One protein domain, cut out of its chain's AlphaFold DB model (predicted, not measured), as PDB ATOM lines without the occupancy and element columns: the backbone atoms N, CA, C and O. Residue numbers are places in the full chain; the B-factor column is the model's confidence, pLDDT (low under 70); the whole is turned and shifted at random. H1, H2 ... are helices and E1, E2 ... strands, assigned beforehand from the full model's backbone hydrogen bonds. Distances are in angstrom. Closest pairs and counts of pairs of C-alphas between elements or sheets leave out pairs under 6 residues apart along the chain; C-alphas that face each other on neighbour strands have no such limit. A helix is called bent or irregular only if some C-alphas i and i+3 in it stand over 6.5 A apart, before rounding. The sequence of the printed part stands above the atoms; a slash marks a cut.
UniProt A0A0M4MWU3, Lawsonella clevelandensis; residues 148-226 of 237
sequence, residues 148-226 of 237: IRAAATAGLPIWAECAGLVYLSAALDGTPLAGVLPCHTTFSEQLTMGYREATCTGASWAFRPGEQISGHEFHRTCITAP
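AT A GLANCE: This is residues 148 to 226 of the 237 residues of a protein of Lawsonella clevelandensis (UniProt A0A0M4MWU3). Picture one long hairpin of two strands, E1 and E2, bent over like an arch, with the short helix H2 in the hollow near the end of the arch where E1 begins and E2 ends. A second short helix, H1, lies across the hollow from the arch, apart from both strands, and the link between E1 and E2 makes the other end of the arch. The printed part has 79 residues, with two named helices and two named strands in the order H1, H2, E1, E2; the sheet is E1 - E2, antiparallel, and the class is mixed, helices and strands. The whole is flat, with spans of 35 by 35 by 18 A, and only just compact, close to loose, with a radius of gyration of the C-alphas of 13.8 A.

HOW THE PARTS SIT: Start at H1, residues 148 to 153, and go on to H2, residues 163 to 168; the two are only just apart, with a closest distance of 8.3 A between C-alphas. In both helices every O i to N i+4 pair is within hydrogen-bond range. Next look at E1, residues 184 to 199, whose closest C-alpha to H2 is that of Thr 185, 6.2 A from that of Val 166. E1 and E2, residues 212 to 223, form a hairpin of antiparallel neighbours, their directions 173 degrees apart. Near one end of the pair, find N 186 and O 222 at 2.9 A, within hydrogen-bond range; near the other, N 198 and O 213, also at 2.9 A. The closest C-alphas of H2 and E2 are those of Val 166 and Thr 221, 7.9 A apart. H1 is apart from E1 and from E2.

IN THESE COORDINATES: Find C-alpha 148 at (256.296, 100.165, 306.872), where H1 begins; each helix has six residues. E1 begins at C-alpha 184, at (255.394, 116.731, 310.397), bends by 123 degrees at residue 189 and measures 23.2 A from first to last C-alpha. E2 bends by 112 degrees at residue 220, measures 22.8 A and ends at C-alpha 223, at (251.526, 119.738, 307.360).

THE WHOLE: The two C-alphas farthest apart are those of Ala 154 and Glu 189, at 36.3 A. The printed part has no cut. The links H2 to E1, residues 169 to 183, and E1 to E2, residues 200 to 211, are long; H1 to H2 is short. The mean pLDDT of the printed part of this predicted model is 71.2, and 34 printed residues are under 70, among them residues 154 to 164 and 213 to 219.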
ATOM      1  N   ILE A 148     256.784  99.210 307.877       62.03
ATOM      2  CA  ILE A 148     256.296 100.165 306.872       62.03
ATOM      3  C   ILE A 148     257.458 100.981 306.300       62.03
ATOM      4  O   ILE A 148     257.594 101.101 305.082       62.03
ATOM      5  N   ARG A 149     258.346 101.492 307.162       73.88
ATOM      6  CA  ARG A 149     259.542 102.222 306.718       73.88
ATOM      7  C   ARG A 149     260.462 101.349 305.865       73.88
ATOM      8  O   ARG A 149     260.972 101.819 304.846       73.88
ATOM      9  N   ALA A 150     260.671 100.092 306.254       66.44
ATOM     10  CA  ALA A 150     261.487  99.151 305.495       66.44
ATOM     11  C   ALA A 150     260.878  98.860 304.114       66.44
ATOM     12  O   ALA A 150     261.590  98.929 303.115       66.44
ATOM     13  N   ALA A 151     259.562  98.624 304.046       53.56
ATOM     14  CA  ALA A 151     258.830  98.424 302.796       53.56
ATOM     15  C   ALA A 151     258.958  99.635 301.856       53.56
ATOM     16  O   ALA A 151     259.337  99.481 300.696       53.56
ATOM     17  N   ALA A 152     258.735 100.845 302.374       63.44
ATOM     18  CA  ALA A 152     258.896 102.076 301.602       63.44
ATOM     19  C   ALA A 152     260.333 102.252 301.079       63.44
ATOM     20  O   ALA A 152     260.542 102.581 299.915       63.44
ATOM     21  N   THR A 153     261.333 101.983 301.927       70.12
ATOM     22  CA  THR A 153     262.760 102.088 301.567       70.12
ATOM     23  C   THR A 153     263.158 101.058 300.509       70.12
ATOM     24  O   THR A 153     263.990 101.344 299.652       70.12
ATOM     25  N   ALA A 154     262.534  99.878 300.529       60.84
ATOM     26  CA  ALA A 154     262.709  98.838 299.519       60.84
ATOM     27  C   ALA A 154     262.018  99.163 298.178       60.84
ATOM     28  O   ALA A 154     262.110  98.373 297.240       60.84
ATOM     29  N   GLY A 155     261.339 100.310 298.069       57.81
ATOM     30  CA  GLY A 155     260.688 100.760 296.843       57.81
ATOM     31  C   GLY A 155     259.306 100.154 296.608       57.81
ATOM     32  O   GLY A 155     258.820 100.209 295.477       57.81
ATOM     33  N   LEU A 156     258.659  99.585 297.638       50.16
ATOM     34  CA  LEU A 156     257.258  99.187 297.517       50.16
ATOM     35  C   LEU A 156     256.396 100.426 297.239       50.16
ATOM     36  O   LEU A 156     256.492 101.412 297.975       50.16
ATOM     37  N   PRO A 157     255.544 100.394 296.201       53.41
ATOM     38  CA  PRO A 157     254.604 101.472 295.965       53.41
ATOM     39  C   PRO A 157     253.618 101.593 297.128       53.41
ATOM     40  O   PRO A 157     253.003 100.606 297.527       53.41
ATOM     41  N   ILE A 158     253.458 102.807 297.656       56.75
ATOM     42  CA  ILE A 158     252.513 103.109 298.734       56.75
ATOM     43  C   ILE A 158     251.512 104.137 298.218       56.75
ATOM     44  O   ILE A 158     251.894 105.227 297.794       56.75
ATOM     45  N   TRP A 159     250.233 103.774 298.261       59.41
ATOM     46  CA  TRP A 159     249.127 104.710 298.131       59.41
ATOM     47  C   TRP A 159     248.647 105.086 299.525       59.41
ATOM     48  O   TRP A 159     248.275 104.206 300.298       59.41
ATOM     49  N   ALA A 160     248.652 106.373 299.852       59.91
ATOM     50  CA  ALA A 160     248.200 106.853 301.146       59.91
ATOM     51  C   ALA A 160     247.364 108.116 300.973       59.91
ATOM     52  O   ALA A 160     247.860 109.139 300.502       59.91
ATOM     53  N   GLU A 161     246.098 108.025 301.362       61.31
ATOM     54  CA  GLU A 161     245.152 109.137 301.385       61.31
ATOM     55  C   GLU A 161     244.884 109.582 302.825       61.31
ATOM     56  O   GLU A 161     245.018 108.787 303.757       61.31
ATOM     57  N   CYS A 162     244.506 110.851 303.004       63.19
ATOM     58  CA  CYS A 162     244.086 111.426 304.284       63.19
ATOM     59  C   CYS A 162     245.000 111.011 305.461       63.19
ATOM     60  O   CYS A 162     246.200 111.298 305.461       63.19
ATOM     61  N   ALA A 163     244.466 110.302 306.450       62.78
ATOM     62  CA  ALA A 163     245.197 109.885 307.633       62.78
ATOM     63  C   ALA A 163     246.291 108.834 307.368       62.78
ATOM     64  O   ALA A 163     247.239 108.714 308.143       62.78
ATOM     65  N   GLY A 164     246.245 108.130 306.233       63.66
ATOM     66  CA  GLY A 164     247.368 107.317 305.768       63.66
ATOM     67  C   GLY A 164     248.614 108.170 305.504       63.66
ATOM     68  O   GLY A 164     249.720 107.771 305.860       63.66
ATOM     69  N   LEU A 165     248.450 109.379 304.949       71.50
ATOM     70  CA  LEU A 165     249.559 110.324 304.758       71.50
ATOM     71  C   LEU A 165     250.104 110.808 306.107       71.50
ATOM     72  O   LEU A 165     251.321 110.876 306.285       71.50
ATOM     73  N   VAL A 166     249.213 111.078 307.067       74.38
ATOM     74  CA  VAL A 166     249.575 111.414 308.455       74.38
ATOM     75  C   VAL A 166     250.385 110.281 309.084       74.38
ATOM     76  O   VAL A 166     251.445 110.534 309.643       74.38
ATOM     77  N   TYR A 167     249.961 109.026 308.926       74.94
ATOM     78  CA  TYR A 167     250.661 107.865 309.483       74.94
ATOM     79  C   TYR A 167     252.057 107.640 308.879       74.94
ATOM     80  O   TYR A 167     252.976 107.170 309.557       74.94
ATOM     81  N   LEU A 168     252.244 108.016 307.610       76.88
ATOM     82  CA  LEU A 168     253.542 107.982 306.935       76.88
ATOM     83  C   LEU A 168     254.456 109.158 307.298       76.88
ATOM     84  O   LEU A 168     255.651 109.091 306.996       76.88
ATOM     85  N   SER A 169     253.931 110.212 307.924       83.69
ATOM     86  CA  SER A 169     254.703 111.379 308.352       83.69
ATOM     87  C   SER A 169     255.720 111.014 309.441       83.69
ATOM     88  O   SER A 169     255.694 109.928 310.029       83.69
ATOM     89  N   ALA A 170     256.672 111.906 309.700       89.25
ATOM     90  CA  ALA A 170     257.641 111.742 310.775       89.25
ATOM     91  C   ALA A 170     256.964 111.753 312.152       89.25
ATOM     92  O   ALA A 170     257.358 110.981 313.030       89.25
ATOM     93  N   ALA A 171     255.957 112.610 312.334       87.44
ATOM     94  CA  ALA A 171     255.207 112.712 313.575       87.44
ATOM     95  C   ALA A 171     253.865 113.438 313.395       87.44
ATOM     96  O   ALA A 171     253.760 114.354 312.576       87.44
ATOM     97  N   LEU A 172     252.899 113.097 314.251       84.50
ATOM     98  CA  LEU A 172     251.657 113.843 314.472       84.50
ATOM     99  C   LEU A 172     251.699 114.490 315.862       84.50
ATOM    100  O   LEU A 172     251.861 113.779 316.852       84.50
ATOM    101  N   ASP A 173     251.614 115.821 315.937       84.31
ATOM    102  CA  ASP A 173     251.689 116.596 317.192       84.31
ATOM    103  C   ASP A 173     252.892 116.210 318.074       84.31
ATOM    104  O   ASP A 173     252.799 116.021 319.284       84.31
ATOM    105  N   GLY A 174     254.053 116.024 317.439       85.44
ATOM    106  CA  GLY A 174     255.288 115.605 318.111       85.44
ATOM    107  C   GLY A 174     255.372 114.108 318.432       85.44
ATOM    108  O   GLY A 174     256.445 113.630 318.803       85.44
ATOM    109  N   THR A 175     254.300 113.340 318.225       86.25
ATOM    110  CA  THR A 175     254.280 111.891 318.457       86.25
ATOM    111  C   THR A 175     254.870 111.136 317.257       86.25
ATOM    112  O   THR A 175     254.334 111.265 316.156       86.25
ATOM    113  N   PRO A 176     255.948 110.337 317.421       88.69
ATOM    114  CA  PRO A 176     256.631 109.690 316.297       88.69
ATOM    115  C   PRO A 176     255.789 108.628 315.577       88.69
ATOM    116  O   PRO A 176     255.238 107.735 316.225       88.69
ATOM    117  N   LEU A 177     255.786 108.678 314.242       84.50
ATOM    118  CA  LEU A 177     255.071 107.754 313.351       84.50
ATOM    119  C   LEU A 177     256.042 107.022 312.406       84.50
ATOM    120  O   LEU A 177     257.210 106.814 312.752       84.50
ATOM    121  N   ALA A 178     255.579 106.553 311.240       82.69
ATOM    122  CA  ALA A 178     256.389 105.689 310.378       82.69
ATOM    123  C   ALA A 178     257.585 106.439 309.770       82.69
ATOM    124  O   ALA A 178     258.606 105.827 309.445       82.69
ATOM    125  N   GLY A 179     257.480 107.766 309.633       87.38
ATOM    126  CA  GLY A 179     258.517 108.653 309.116       87.38
ATOM    127  C   GLY A 179     259.103 108.165 307.803       87.38
ATOM    128  O   GLY A 179     260.326 108.080 307.659       87.38
ATOM    129  N   VAL A 180     258.206 107.784 306.900       82.88
ATOM    130  CA  VAL A 180     258.466 107.501 305.488       82.88
ATOM    131  C   VAL A 180     258.529 108.820 304.720       82.88
ATOM    132  O   VAL A 180     259.413 109.020 303.891       82.88
ATOM    133  N   LEU A 181     257.628 109.745 305.052       80.69
ATOM    134  CA  LEU A 181     257.623 111.117 304.569       80.69
ATOM    135  C   LEU A 181     258.366 112.007 305.583       80.69
ATOM    136  O   LEU A 181     258.073 111.945 306.780       80.69
ATOM    137  N   PRO A 182     259.318 112.857 305.152       82.50
ATOM    138  CA  PRO A 182     260.062 113.768 306.011       82.50
ATOM    139  C   PRO A 182     259.236 115.039 306.272       82.50
ATOM    140  O   PRO A 182     259.690 116.154 306.016       82.50
ATOM    141  N   CYS A 183     257.996 114.866 306.717       79.44
ATOM    142  CA  CYS A 183     257.091 115.947 307.077       79.44
ATOM    143  C   CYS A 183     256.501 115.699 308.465       79.44
ATOM    144  O   CYS A 183     256.391 114.559 308.909       79.44
ATOM    145  N   HIS A 184     256.135 116.780 309.144       86.19
ATOM    146  CA  HIS A 184     255.394 116.731 310.397       86.19
ATOM    147  C   HIS A 184     253.961 117.166 310.132       86.19
ATOM    148  O   HIS A 184     253.721 118.067 309.323       86.19
ATOM    149  N   THR A 185     253.032 116.522 310.816       80.38
ATOM    150  CA  THR A 185     251.607 116.823 310.751       80.38
ATOM    151  C   THR A 185     251.109 117.270 312.116       80.38
ATOM    152  O   THR A 185     251.633 116.834 313.140       80.38
ATOM    153  N   THR A 186     250.096 118.124 312.142       82.75
ATOM    154  CA  THR A 186     249.409 118.521 313.374       82.75
ATOM    155  C   THR A 186     247.913 118.515 313.161       82.75
ATOM    156  O   THR A 186     247.444 118.679 312.028       82.75
ATOM    157  N   PHE A 187     247.152 118.365 314.238       79.12
ATOM    158  CA  PHE A 187     245.740 118.710 314.184       79.12
ATOM    159  C   PHE A 187     245.553 120.232 314.094       79.12
ATOM    160  O   PHE A 187     246.322 121.022 314.636       79.12
ATOM    161  N   SER A 188     244.520 120.631 313.368       75.19
ATOM    162  CA  SER A 188     244.035 121.991 313.189       75.19
ATOM    163  C   SER A 188     242.625 122.080 313.760       75.19
ATOM    164  O   SER A 188     241.825 121.148 313.644       75.19
ATOM    165  N   GLU A 189     242.288 123.230 314.335       75.00
ATOM    166  CA  GLU A 189     240.929 123.514 314.804       75.00
ATOM    167  C   GLU A 189     239.935 123.685 313.642       75.00
ATOM    168  O   GLU A 189     238.722 123.574 313.823       75.00
ATOM    169  N   GLN A 190     240.441 123.924 312.428       75.94
ATOM    170  CA  GLN A 190     239.634 124.152 311.236       75.94
ATOM    171  C   GLN A 190     239.448 122.864 310.429       75.94
ATOM    172  O   GLN A 190     240.411 122.211 310.024       75.94
ATOM    173  N   LEU A 191     238.187 122.531 310.146       69.06
ATOM    174  CA  LEU A 191     237.836 121.491 309.182       69.06
ATOM    175  C   LEU A 191     238.037 122.023 307.762       69.06
ATOM    176  O   LEU A 191     237.373 122.976 307.354       69.06
ATOM    177  N   THR A 192     238.911 121.372 307.004       63.66
ATOM    178  CA  THR A 192     239.052 121.604 305.565       63.66
ATOM    179  C   THR A 192     238.125 120.651 304.833       63.66
ATOM    180  O   THR A 192     238.203 119.442 305.041       63.66
ATOM    181  N   MET A 193     237.237 121.194 303.998       61.38
ATOM    182  CA  MET A 193     236.309 120.410 303.191       61.38
ATOM    183  C   MET A 193     236.116 121.042 301.812       61.38
ATOM    184  O   MET A 193     235.898 122.249 301.703       61.38
ATOM    185  N   GLY A 194     236.169 120.238 300.754       61.16
ATOM    186  CA  GLY A 194     235.844 120.694 299.403       61.16
ATOM    187  C   GLY A 194     236.399 119.789 298.314       61.16
ATOM    188  O   GLY A 194     237.158 118.867 298.588       61.16
ATOM    189  N   TYR A 195     236.036 120.073 297.067       60.38
ATOM    190  CA  TYR A 195     236.623 119.402 295.911       60.38
ATOM    191  C   TYR A 195     237.959 120.041 295.525       60.38
ATOM    192  O   TYR A 195     238.171 121.246 295.718       60.38
ATOM    193  N   ARG A 196     238.858 119.221 294.983       68.06
ATOM    194  CA  ARG A 196     240.169 119.618 294.469       68.06
ATOM    195  C   ARG A 196     240.439 118.940 293.148       68.06
ATOM    196  O   ARG A 196     240.057 117.790 292.944       68.06
ATOM    197  N   GLU A 197     241.159 119.645 292.298       74.38
ATOM    198  CA  GLU A 197     241.812 119.056 291.142       74.38
ATOM    199  C   GLU A 197     243.304 118.965 291.442       74.38
ATOM    200  O   GLU A 197     243.910 119.940 291.885       74.38
ATOM    201  N   ALA A 198     243.881 117.788 291.229       72.81
ATOM    202  CA  ALA A 198     245.310 117.551 291.370       72.81
ATOM    203  C   ALA A 198     245.881 117.121 290.021       72.81
ATOM    204  O   ALA A 198     245.268 116.335 289.295       72.81
ATOM    205  N   THR A 199     247.066 117.636 289.687       82.25
ATOM    206  CA  THR A 199     247.778 117.260 288.461       82.25
ATOM    207  C   THR A 199     248.970 116.388 288.814       82.25
ATOM    208  O   THR A 199     249.796 116.734 289.660       82.25
ATOM    209  N   CYS A 200     249.077 115.245 288.146       74.06
ATOM    210  CA  CYS A 200     250.190 114.337 288.332       74.06
ATOM    211  C   CYS A 200     251.471 114.956 287.745       74.06
ATOM    212  O   CYS A 200     251.546 115.222 286.545       74.06
ATOM    213  N   THR A 201     252.498 115.193 288.561       77.94
ATOM    214  CA  THR A 201     253.750 115.849 288.124       77.94
ATOM    215  C   THR A 201     254.872 114.867 287.792       77.94
ATOM    216  O   THR A 201     255.832 115.232 287.112       77.94
ATOM    217  N   GLY A 202     254.755 113.609 288.223       71.88
ATOM    218  CA  GLY A 202     255.763 112.571 288.026       71.88
ATOM    219  C   GLY A 202     255.136 111.228 287.679       71.88
ATOM    220  O   GLY A 202     254.071 110.880 288.175       71.88
ATOM    221  N   ALA A 203     255.798 110.452 286.819       70.38
ATOM    222  CA  ALA A 203     255.282 109.146 286.430       70.38
ATOM    223  C   ALA A 203     255.254 108.213 287.647       70.38
ATOM    224  O   ALA A 203     256.258 108.050 288.345       70.38
ATOM    225  N   SER A 204     254.107 107.582 287.873       66.56
ATOM    226  CA  SER A 204     253.915 106.589 288.923       66.56
ATOM    227  C   SER A 204     253.280 105.327 288.346       66.56
ATOM    228  O   SER A 204     252.905 105.271 287.177       66.56
ATOM    229  N   TRP A 205     253.161 104.292 289.173       59.19
ATOM    230  CA  TRP A 205     252.440 103.075 288.804       59.19
ATOM    231  C   TRP A 205     250.940 103.319 288.574       59.19
ATOM    232  O   TRP A 205     250.305 102.517 287.895       59.19
ATOM    233  N   ALA A 206     250.385 104.396 289.141       56.62
ATOM    234  CA  ALA A 206     248.959 104.701 289.088       56.62
ATOM    235  C   ALA A 206     248.600 105.796 288.072       56.62
ATOM    236  O   ALA A 206     247.505 105.749 287.523       56.62
ATOM    237  N   PHE A 207     249.507 106.742 287.794       66.44
ATOM    238  CA  PHE A 207     249.219 107.918 286.960       66.44
ATOM    239  C   PHE A 207     250.359 108.298 286.036       66.44
ATOM    240  O   PHE A 207     251.546 108.158 286.366       66.44
ATOM    241  N   ARG A 208     249.979 108.872 284.895       77.44
ATOM    242  CA  ARG A 208     250.906 109.465 283.932       77.44
ATOM    243  C   ARG A 208     251.166 110.937 284.275       77.44
ATOM    244  O   ARG A 208     250.267 111.606 284.777       77.44
ATOM    245  N   PRO A 209     252.360 111.476 283.974       83.75
ATOM    246  CA  PRO A 209     252.597 112.913 284.084       83.75
ATOM    247  C   PRO A 209     251.572 113.708 283.262       83.75
ATOM    248  O   PRO A 209     251.314 113.367 282.107       83.75
ATOM    249  N   GLY A 210     251.012 114.763 283.850       84.25
ATOM    250  CA  GLY A 210     249.988 115.624 283.253       84.25
ATOM    251  C   GLY A 210     248.551 115.118 283.402       84.25
ATOM    252  O   GLY A 210     247.625 115.842 283.049       84.25
ATOM    253  N   GLU A 211     248.344 113.909 283.927       78.50
ATOM    254  CA  GLU A 211     247.008 113.386 284.212       78.50
ATOM    255  C   GLU A 211     246.365 114.164 285.366       78.50
ATOM    256  O   GLU A 211     247.004 114.409 286.393       78.50
ATOM    257  N   GLN A 212     245.113 114.577 285.181       78.38
ATOM    258  CA  GLN A 212     244.344 115.312 286.181       78.38
ATOM    259  C   GLN A 212     243.349 114.384 286.862       78.38
ATOM    260  O   GLN A 212     242.664 113.605 286.199       78.38
ATOM    261  N   ILE A 213     243.252 114.500 288.183       66.81
ATOM    262  CA  ILE A 213     242.227 113.823 288.971       66.81
ATOM    263  C   ILE A 213     241.421 114.845 289.756       66.81
ATOM    264  O   ILE A 213     241.961 115.829 290.263       66.81
ATOM    265  N   SER A 214     240.127 114.580 289.893       64.06
ATOM    266  CA  SER A 214     239.270 115.296 290.829       64.06
ATOM    267  C   SER A 214     239.105 114.445 292.083       64.06
ATOM    268  O   SER A 214     238.759 113.266 292.009       64.06
ATOM    269  N   GLY A 215     239.357 115.045 293.238       57.94
ATOM    270  CA  GLY A 215     239.191 114.429 294.547       57.94
ATOM    271  C   GLY A 215     238.432 115.350 295.489       57.94
ATOM    272  O   GLY A 215     238.092 116.485 295.148       57.94
ATOM    273  N   HIS A 216     238.169 114.860 296.691       47.34
ATOM    274  CA  HIS A 216     237.657 115.680 297.777       47.34
ATOM    275  C   HIS A 216     238.664 115.683 298.926       47.34
ATOM    276  O   HIS A 216     239.307 114.675 299.211       47.34
ATOM    277  N   GLU A 217     238.793 116.825 299.582       58.34
ATOM    278  CA  GLU A 217     239.483 116.967 300.855       58.34
ATOM    279  C   GLU A 217     238.434 116.999 301.962       58.34
ATOM    280  O   GLU A 217     237.427 117.699 301.848       58.34
ATOM    281  N   PHE A 218     238.676 116.234 303.025       60.12
ATOM    282  CA  PHE A 218     237.931 116.282 304.279       60.12
ATOM    283  C   PHE A 218     238.883 115.911 305.418       60.12
ATOM    284  O   PHE A 218     239.152 114.733 305.645       60.12
ATOM    285  N   HIS A 219     239.461 116.900 306.098       64.31
ATOM    286  CA  HIS A 219     240.421 116.645 307.175       64.31
ATOM    287  C   HIS A 219     240.543 117.821 308.151       64.31
ATOM    288  O   HIS A 219     240.257 118.974 307.825       64.31
ATOM    289  N   ARG A 220     241.007 117.511 309.366       71.12
ATOM    290  CA  ARG A 220     241.421 118.478 310.398       71.12
ATOM    291  C   ARG A 220     242.922 118.422 310.666       71.12
ATOM    292  O   ARG A 220     243.368 118.829 311.724       71.12
ATOM    293  N   THR A 221     243.713 117.882 309.750       73.50
ATOM    294  CA  THR A 221     245.168 117.777 309.900       73.50
ATOM    295  C   THR A 221     245.872 118.645 308.868       73.50
ATOM    296  O   THR A 221     245.385 118.808 307.750       73.50
ATOM    297  N   CYS A 222     247.005 119.239 309.227       78.56
ATOM    298  CA  CYS A 222     247.826 120.029 308.313       78.56
ATOM    299  C   CYS A 222     249.300 119.639 308.425       78.56
ATOM    300  O   CYS A 222     249.731 119.047 309.413       78.56
ATOM    301  N   ILE A 223     250.077 119.949 307.386       79.00
ATOM    302  CA  ILE A 223     251.526 119.738 307.360       79.00
ATOM    303  C   ILE A 223     252.201 121.024 307.847       79.00
ATOM    304  O   ILE A 223     251.982 122.086 307.272       79.00
ATOM    305  N   THR A 224     253.029 120.939 308.889       72.62
ATOM    306  CA  THR A 224     253.599 122.119 309.573       72.62
ATOM    307  C   THR A 224     255.057 122.410 309.242       72.62
ATOM    308  O   THR A 224     255.536 123.508 309.513       72.62
ATOM    309  N   ALA A 225     255.767 121.480 308.603       60.75
ATOM    310  CA  ALA A 225     257.113 121.710 308.086       60.75
ATOM    311  C   ALA A 225     257.140 121.439 306.575       60.75
ATOM    312  O   ALA A 225     256.690 120.364 306.161       60.75
ATOM    313  N   PRO A 226     257.673 122.352 305.737       52.44
ATOM    314  CA  PRO A 226     257.873 122.041 304.332       52.44
ATOM    315  C   PRO A 226     258.823 120.849 304.246       52.44
ATOM    316  O   PRO A 226     259.877 120.842 304.886       52.44
TER     317      PRO A 226